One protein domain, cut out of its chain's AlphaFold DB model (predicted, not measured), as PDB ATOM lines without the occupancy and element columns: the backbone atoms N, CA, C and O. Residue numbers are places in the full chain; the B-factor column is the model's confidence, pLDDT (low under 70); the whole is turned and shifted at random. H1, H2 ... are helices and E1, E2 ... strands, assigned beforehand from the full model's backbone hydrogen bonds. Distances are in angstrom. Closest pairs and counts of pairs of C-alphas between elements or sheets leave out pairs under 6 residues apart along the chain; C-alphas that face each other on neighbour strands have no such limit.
ATOM      1  N   ALA A   9     -26.416 -24.313 -14.564       65.81
ATOM      2  CA  ALA A   9     -25.349 -23.326 -14.706       65.81
ATOM      3  C   ALA A   9     -24.074 -23.753 -13.961       65.81
ATOM      4  O   ALA A   9     -24.121 -24.474 -12.963       65.81
ATOM      5  N   SER A  10     -22.923 -23.275 -14.444       70.69
ATOM      6  CA  SER A  10     -21.610 -23.412 -13.791       70.69
ATOM      7  C   SER A  10     -21.243 -24.844 -13.359       70.69
ATOM      8  O   SER A  10     -20.939 -25.056 -12.181       70.69
ATOM      9  N   PRO A  11     -21.260 -25.837 -14.273       77.69
ATOM     10  CA  PRO A  11     -20.793 -27.176 -13.937       77.69
ATOM     11  C   PRO A  11     -19.322 -27.121 -13.508       77.69
ATOM     12  O   PRO A  11     -18.493 -26.512 -14.185       77.69
ATOM     13  N   ARG A  12     -18.990 -27.762 -12.387       76.19
ATOM     14  CA  ARG A  12     -17.612 -27.893 -11.901       76.19
ATOM     15  C   ARG A  12     -17.418 -29.200 -11.143       76.19
ATOM     16  O   ARG A  12     -18.369 -29.762 -10.606       76.19
ATOM     17  N   ILE A  13     -16.173 -29.652 -11.062       83.81
ATOM     18  CA  ILE A  13     -15.793 -30.760 -10.186       83.81
ATOM     19  C   ILE A  13     -15.465 -30.188  -8.808       83.81
ATOM     20  O   ILE A  13     -14.563 -29.363  -8.677       83.81
ATOM     21  N   GLN A  14     -16.195 -30.615  -7.781       86.81
ATOM     22  CA  GLN A  14     -15.931 -30.252  -6.394       86.81
ATOM     23  C   GLN A  14     -15.326 -31.445  -5.659       86.81
ATOM     24  O   GLN A  14     -15.886 -32.540  -5.677       86.81
ATOM     25  N   VAL A  15     -14.170 -31.234  -5.024       89.88
ATOM     26  CA  VAL A  15     -13.537 -32.267  -4.199       89.88
ATOM     27  C   VAL A  15     -14.149 -32.236  -2.808       89.88
ATOM     28  O   VAL A  15     -14.246 -31.172  -2.188       89.88
ATOM     29  N   MET A  16     -14.553 -33.404  -2.328       91.50
ATOM     30  CA  MET A  16     -15.196 -33.588  -1.035       91.50
ATOM     31  C   MET A  16     -14.355 -34.524  -0.168       91.50
ATOM     32  O   MET A  16     -13.845 -35.523  -0.661       91.50
ATOM     33  N   GLU A  17     -14.250 -34.222   1.120       91.44
ATOM     34  CA  GLU A  17     -13.680 -35.076   2.161       91.44
ATOM     35  C   GLU A  17     -14.786 -35.352   3.184       91.44
ATOM     36  O   GLU A  17     -15.310 -34.420   3.801       91.44
ATOM     37  N   ASP A  18     -15.210 -36.613   3.309       89.69
ATOM     38  CA  ASP A  18     -16.293 -37.034   4.216       89.69
ATOM     39  C   ASP A  18     -17.564 -36.159   4.106       89.69
ATOM     40  O   ASP A  18     -18.195 -35.770   5.095       89.69
ATOM     41  N   GLY A  19     -17.936 -35.811   2.869       84.31
ATOM     42  CA  GLY A  19     -19.117 -34.998   2.561       84.31
ATOM     43  C   GLY A  19     -18.948 -33.492   2.788       84.31
ATOM     44  O   GLY A  19     -19.925 -32.750   2.672       84.31
ATOM     45  N   LYS A  20     -17.734 -33.008   3.079       88.06
ATOM     46  CA  LYS A  20     -17.421 -31.577   3.186       88.06
ATOM     47  C   LYS A  20     -16.531 -31.122   2.033       88.06
ATOM     48  O   LYS A  20     -15.603 -31.838   1.675       88.06
ATOM     49  N   PRO A  21     -16.755 -29.923   1.480       86.75
ATOM     50  CA  PRO A  21     -15.933 -29.431   0.388       86.75
ATOM     51  C   PRO A  21     -14.512 -29.111   0.857       86.75
ATOM     52  O   PRO A  21     -14.317 -28.362   1.818       86.75
ATOM     53  N   VAL A  22     -13.525 -29.640   0.137       86.69
ATOM     54  CA  VAL A  22     -12.112 -29.309   0.331       86.69
ATOM     55  C   VAL A  22     -11.868 -27.901  -0.207       86.69
ATOM     56  O   VAL A  22     -12.328 -27.536  -1.292       86.69
ATOM     57  N   LYS A  23     -11.158 -27.073   0.566       79.31
ATOM     58  CA  LYS A  23     -10.844 -25.700   0.162       79.31
ATOM     59  C   LYS A  23      -9.878 -25.725  -1.026       79.31
ATOM     60  O   LYS A  23      -8.803 -26.312  -0.933       79.31
ATOM     61  N   THR A  24     -10.243 -25.053  -2.113       70.00
ATOM     62  CA  THR A  24      -9.323 -24.831  -3.233       70.00
ATOM     63  C   THR A  24      -8.233 -23.849  -2.807       70.00
ATOM     64  O   THR A  24      -8.491 -22.899  -2.061       70.00
ATOM     65  N   GLU A  25      -6.998 -24.057  -3.261       58.09
ATOM     66  CA  GLU A  25      -5.934 -23.070  -3.023       58.09
ATOM     67  C   GLU A  25      -6.117 -21.826  -3.889       58.09
ATOM     68  O   GLU A  25      -5.760 -20.722  -3.482       58.09
ATOM     69  N   ARG A  26      -6.681 -22.005  -5.087       54.16
ATOM     70  CA  ARG A  26      -6.888 -20.940  -6.063       54.16
ATOM     71  C   ARG A  26      -8.064 -21.298  -6.967       54.16
ATOM     72  O   ARG A  26      -8.126 -22.416  -7.473       54.16
ATOM     73  N   LEU A  27      -8.978 -20.348  -7.171       52.81
ATOM     74  CA  LEU A  27     -10.040 -20.473  -8.172       52.81
ATOM     75  C   LEU A  27      -9.419 -20.470  -9.571       52.81
ATOM     76  O   LEU A  27      -8.584 -19.614  -9.884       52.81
ATOM     77  N   GLY A  28      -9.825 -21.428 -10.401       52.97
ATOM     78  CA  GLY A  28      -9.354 -21.533 -11.774       52.97
ATOM     79  C   GLY A  28      -9.718 -20.329 -12.626       52.97
ATOM     80  O   GLY A  28     -10.894 -20.047 -12.838       52.97
ATOM     81  N   ALA A  29      -8.712 -19.656 -13.181       54.56
ATOM     82  CA  ALA A  29      -8.924 -18.778 -14.326       54.56
ATOM     83  C   ALA A  29      -9.328 -19.634 -15.541       54.56
ATOM     84  O   ALA A  29      -8.740 -20.696 -15.771       54.56
ATOM     85  N   ALA A  30     -10.343 -19.190 -16.287       56.19
ATOM     86  CA  ALA A  30     -10.777 -19.867 -17.500       56.19
ATOM     87  C   ALA A  30      -9.784 -19.579 -18.630       56.19
ATOM     88  O   ALA A  30      -9.542 -18.418 -18.954       56.19
ATOM     89  N   TRP A  31      -9.229 -20.627 -19.229       59.53
ATOM     90  CA  TRP A  31      -8.300 -20.498 -20.348       59.53
ATOM     91  C   TRP A  31      -8.707 -21.427 -21.488       59.53
ATOM     92  O   TRP A  31      -9.222 -22.517 -21.218       59.53
ATOM     93  N   PRO A  32      -8.498 -21.007 -22.745       63.66
ATOM     94  CA  PRO A  32      -8.790 -21.847 -23.888       63.66
ATOM     95  C   PRO A  32      -7.806 -23.020 -23.965       63.66
ATOM     96  O   PRO A  32      -6.611 -22.874 -23.697       63.66
ATOM     97  N   ASP A  33      -8.306 -24.183 -24.362       67.38
ATOM     98  CA  ASP A  33      -7.475 -25.283 -24.836       67.38
ATOM     99  C   ASP A  33      -6.953 -25.022 -26.266       67.38
ATOM    100  O   ASP A  33      -7.142 -23.952 -26.853       67.38
ATOM    101  N   ALA A  34      -6.286 -26.018 -26.857       65.00
ATOM    102  CA  ALA A  34      -5.756 -25.913 -28.216       65.00
ATOM    103  C   ALA A  34      -6.836 -25.693 -29.292       65.00
ATOM    104  O   ALA A  34      -6.511 -25.241 -30.393       65.00
ATOM    105  N   ASP A  35      -8.095 -26.030 -29.017       70.06
ATOM    106  CA  ASP A  35      -9.249 -25.842 -29.899       70.06
ATOM    107  C   ASP A  35     -10.003 -24.533 -29.614       70.06
ATOM    108  O   ASP A  35     -10.899 -24.158 -30.368       70.06
ATOM    109  N   GLY A  36      -9.584 -23.774 -28.597       65.00
ATOM    110  CA  GLY A  36     -10.240 -22.533 -28.193       65.00
ATOM    111  C   GLY A  36     -11.403 -22.746 -27.224       65.00
ATOM    112  O   GLY A  36     -12.138 -21.798 -26.949       65.00
ATOM    113  N   VAL A  37     -11.586 -23.965 -26.708       69.62
ATOM    114  CA  VAL A  37     -12.626 -24.277 -25.727       69.62
ATOM    115  C   VAL A  37     -12.154 -23.814 -24.356       69.62
ATOM    116  O   VAL A  37     -11.114 -24.241 -23.861       69.62
ATOM    117  N   TYR A  38     -12.920 -22.922 -23.733       64.56
ATOM    118  CA  TYR A  38     -12.615 -22.422 -22.398       64.56
ATOM    119  C   TYR A  38     -12.983 -23.460 -21.339       64.56
ATOM    120  O   TYR A  38     -14.124 -23.918 -21.277       64.56
ATOM    121  N   GLY A  39     -12.025 -23.780 -20.471       65.75
ATOM    122  CA  GLY A  39     -12.243 -24.586 -19.273       65.75
ATOM    123  C   GLY A  39     -11.694 -23.890 -18.032       65.75
ATOM    124  O   GLY A  39     -10.747 -23.107 -18.121       65.75
ATOM    125  N   SER A  40     -12.277 -24.170 -16.869       65.31
ATOM    126  CA  SER A  40     -11.723 -23.786 -15.569       65.31
ATOM    127  C   SER A  40     -10.914 -24.942 -14.972       65.31
ATOM    128  O   SER A  40     -11.228 -26.113 -15.182       65.31
ATOM    129  N   LYS A  41      -9.852 -24.616 -14.228       69.06
ATOM    130  CA  LYS A  41      -9.026 -25.594 -13.503       69.06
ATOM    131  C   LYS A  41      -8.924 -25.210 -12.035       69.06
ATOM    132  O   LYS A  41      -8.334 -24.179 -11.734       69.06
ATOM    133  N   ASP A  42      -9.427 -26.046 -11.136       73.12
ATOM    134  CA  ASP A  42      -9.257 -25.843  -9.697       73.12
ATOM    135  C   ASP A  42      -8.040 -26.622  -9.183       73.12
ATOM    136  O   ASP A  42      -7.831 -27.782  -9.543       73.12
ATOM    137  N   TYR A  43      -7.233 -25.974  -8.341       74.00
ATOM    138  CA  TYR A  43      -6.018 -26.557  -7.769       74.00
ATOM    139  C   TYR A  43      -6.234 -26.905  -6.296       74.00
ATOM    140  O   TYR A  43      -6.740 -26.094  -5.513       74.00
ATOM    141  N   TYR A  44      -5.798 -28.106  -5.924       78.62
ATOM    142  CA  TYR A  44      -5.854 -28.630  -4.564       78.62
ATOM    143  C   TYR A  44      -4.464 -29.098  -4.142       78.62
ATOM    144  O   TYR A  44      -3.712 -29.642  -4.957       78.62
ATOM    145  N   ARG A  45      -4.122 -28.949  -2.857       78.25
ATOM    146  CA  ARG A  45      -2.880 -29.535  -2.348       78.25
ATOM    147  C   ARG A  45      -2.983 -31.044  -2.401       78.25
ATOM    148  O   ARG A  45      -3.951 -31.616  -1.911       78.25
ATOM    149  N   TRP A  46      -1.915 -31.690  -2.858       79.56
ATOM    150  CA  TRP A  46      -1.841 -33.149  -2.890       79.56
ATOM    151  C   TRP A  46      -2.190 -33.790  -1.540       79.56
ATOM    152  O   TRP A  46      -2.978 -34.727  -1.479       79.56
ATOM    153  N   LYS A  47      -1.663 -33.245  -0.438       84.94
ATOM    154  CA  LYS A  47      -1.937 -33.757   0.913       84.94
ATOM    155  C   LYS A  47      -3.414 -33.655   1.323       84.94
ATOM    156  O   LYS A  47      -3.835 -34.427   2.174       84.94
ATOM    157  N   ASP A  48      -4.169 -32.723   0.742       83.69
ATOM    158  CA  ASP A  48      -5.578 -32.486   1.072       83.69
ATOM    159  C   ASP A  48      -6.506 -33.400   0.243       83.69
ATOM    160  O   ASP A  48      -7.667 -33.567   0.592       83.69
ATOM    161  N   ILE A  49      -6.002 -34.020  -0.836       87.88
ATOM    162  CA  ILE A  49      -6.789 -34.892  -1.735       87.88
ATOM    163  C   ILE A  49      -6.282 -36.337  -1.809       87.88
ATOM    164  O   ILE A  49      -6.960 -37.206  -2.348       87.88
ATOM    165  N   ASN A  50      -5.094 -36.619  -1.274       88.19
ATOM    166  CA  ASN A  50      -4.507 -37.958  -1.222       88.19
ATOM    167  C   ASN A  50      -4.735 -38.608   0.152       88.19
ATOM    168  O   ASN A  50      -3.798 -39.050   0.822       88.19
ATOM    169  N   GLN A  51      -5.993 -38.618   0.591       86.00
ATOM    170  CA  GLN A  51      -6.446 -39.229   1.840       86.00
ATOM    171  C   GLN A  51      -7.627 -40.172   1.573       86.00
ATOM    172  O   GLN A  51      -8.210 -40.185   0.487       86.00
ATOM    173  N   LYS A  52      -7.977 -41.012   2.552       86.94
ATOM    174  CA  LYS A  52      -9.204 -41.821   2.470       86.94
ATOM    175  C   LYS A  52     -10.421 -40.910   2.652       86.94
ATOM    176  O   LYS A  52     -10.334 -39.949   3.397       86.94
ATOM    177  N   GLY A  53     -11.543 -41.248   2.015       87.69
ATOM    178  CA  GLY A  53     -12.785 -40.466   2.132       87.69
ATOM    179  C   GLY A  53     -12.919 -39.325   1.117       87.69
ATOM    180  O   GLY A  53     -13.869 -38.552   1.204       87.69
ATOM    181  N   ILE A  54     -12.002 -39.242   0.145       94.19
ATOM    182  CA  ILE A  54     -12.044 -38.246  -0.928       94.19
ATOM    183  C   ILE A  54     -12.975 -38.694  -2.061       94.19
ATOM    184  O   ILE A  54     -12.823 -39.796  -2.593       94.19
ATOM    185  N   THR A  55     -13.906 -37.823  -2.458       92.75
ATOM    186  CA  THR A  55     -14.742 -37.984  -3.661       92.75
ATOM    187  C   THR A  55     -14.658 -36.761  -4.571       92.75
ATOM    188  O   THR A  55     -14.290 -35.663  -4.148       92.75
ATOM    189  N   PHE A  56     -14.973 -36.972  -5.849       90.88
ATOM    190  CA  PHE A  56     -15.012 -35.938  -6.879       90.88
ATOM    191  C   PHE A  56     -16.435 -35.861  -7.417       90.88
ATOM    192  O   PHE A  56     -16.871 -36.742  -8.160       90.88
ATOM    193  N   ASP A  57     -17.144 -34.803  -7.047       88.94
ATOM    194  CA  ASP A  57     -18.557 -34.657  -7.363       88.94
ATOM    195  C   ASP A  57     -18.717 -33.642  -8.500       88.94
ATOM    196  O   ASP A  57     -18.202 -32.523  -8.431       88.94
ATOM    197  N   LEU A  58     -19.441 -34.013  -9.563       85.69
ATOM    198  CA  LEU A  58     -19.893 -33.039 -10.556       85.69
ATOM    199  C   LEU A  58     -21.043 -32.246  -9.943       85.69
ATOM    200  O   LEU A  58     -22.166 -32.741  -9.841       85.69
ATOM    201  N   VAL A  59     -20.755 -31.010  -9.553       84.38
ATOM    202  CA  VAL A  59     -21.752 -30.088  -9.019       84.38
ATOM    203  C   VAL A  59     -22.123 -29.070 -10.082       84.38
ATOM    204  O   VAL A  59     -21.292 -28.606 -10.863       84.38
ATOM    205  N   TYR A  60     -23.392 -28.713 -10.109       83.31
ATOM    206  CA  TYR A  60     -23.933 -27.692 -10.987       83.31
ATOM    207  C   TYR A  60     -24.990 -26.918 -10.217       83.31
ATOM    208  O   TYR A  60     -25.650 -27.450  -9.319       83.31
ATOM    209  N   LEU A  61     -25.134 -25.643 -10.552       78.56
ATOM    210  CA  LEU A  61     -26.204 -24.828 -10.013       78.56
ATOM    211  C   LEU A  61     -27.484 -25.205 -10.747       78.56
ATOM    212  O   LEU A  61     -27.574 -25.075 -11.968       78.56
ATOM    213  N   VAL A  62     -28.461 -25.680  -9.988       79.19
ATOM    214  CA  VAL A  62     -29.851 -25.714 -10.425       79.19
ATOM    215  C   VAL A  62     -30.462 -24.409  -9.951       79.19
ATOM    216  O   VAL A  62     -30.252 -24.024  -8.797       79.19
ATOM    217  N   GLU A  63     -31.177 -23.714 -10.832       71.62
ATOM    218  CA  GLU A  63     -31.929 -22.537 -10.417       71.62
ATOM    219  C   GLU A  63     -32.846 -22.931  -9.252       71.62
ATOM    220  O   GLU A  63     -33.663 -23.850  -9.349       71.62
TER     221      GLU A  63
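Overview. This is residues 9 to 63 of the 306 residues of an uncharacterized protein of Paenibacillus sp. DMB20 (UniProt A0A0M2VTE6). A curved ribbon of two antiparallel strands, E1 and E2, makes one arm of a rough V, and a long loop, residues 18 to 45, runs out and folds back on itself as the other. The short helix H1 lies near the closed end of the V, between the returning loop and the start of E2. The printed part has 55 residues, with one named helix and two named strands in the order E1, H1, E2; the class is mostly strand, though under half of the residues are in named elements. The whole is loose, with a radius of gyration of the C-alphas of 12.8 A, and flat, with spans of 36 by 29 by 16 A.

Arrangement. E1, residues 9 to 17, bends by 50 degrees at residue 12. Its antiparallel neighbour is E2, residues 54 to 62, at 154 degrees between their directions. N 9 and O 61, 2.9 A apart, and N 14 and O 57, 2.8 A apart, are within hydrogen-bond range. Residues 16 to 17 of E1 also pair antiparallel with residues 20 to 21, and within the loop residues 31 to 32 pair antiparallel with residues 38 to 39. The closest C-alphas of E1 and H1, residues 46 to 49, are those of Val 15 and Ile 49, 7.6 A apart. H1 is too short for an O i to N i+4 pair; its one O i to N i+3 pair is within range.

Along the chain. E1 begins at C-alpha 9, (-25.349, -23.326, -14.706), and is 23.6 A long. H1 begins at C-alpha 46, (-1.841, -33.149, -2.890), and is 5.4 A long. E2 is 23.8 A long and ends at C-alpha 62, (-29.851, -25.714, -10.425).

Size, cuts and confidence. The C-alphas farthest apart, those of Asp 18 and Asp 35, are 36.6 A apart. The printed part has no cut. The link from E1 to H1 is long, with 28 residues, and that from H1 to E2 is tight, with 4. Mean pLDDT of the printed part is 76.6; residue 9, residues 25 to 34 and residues 36 to 41 are under 70.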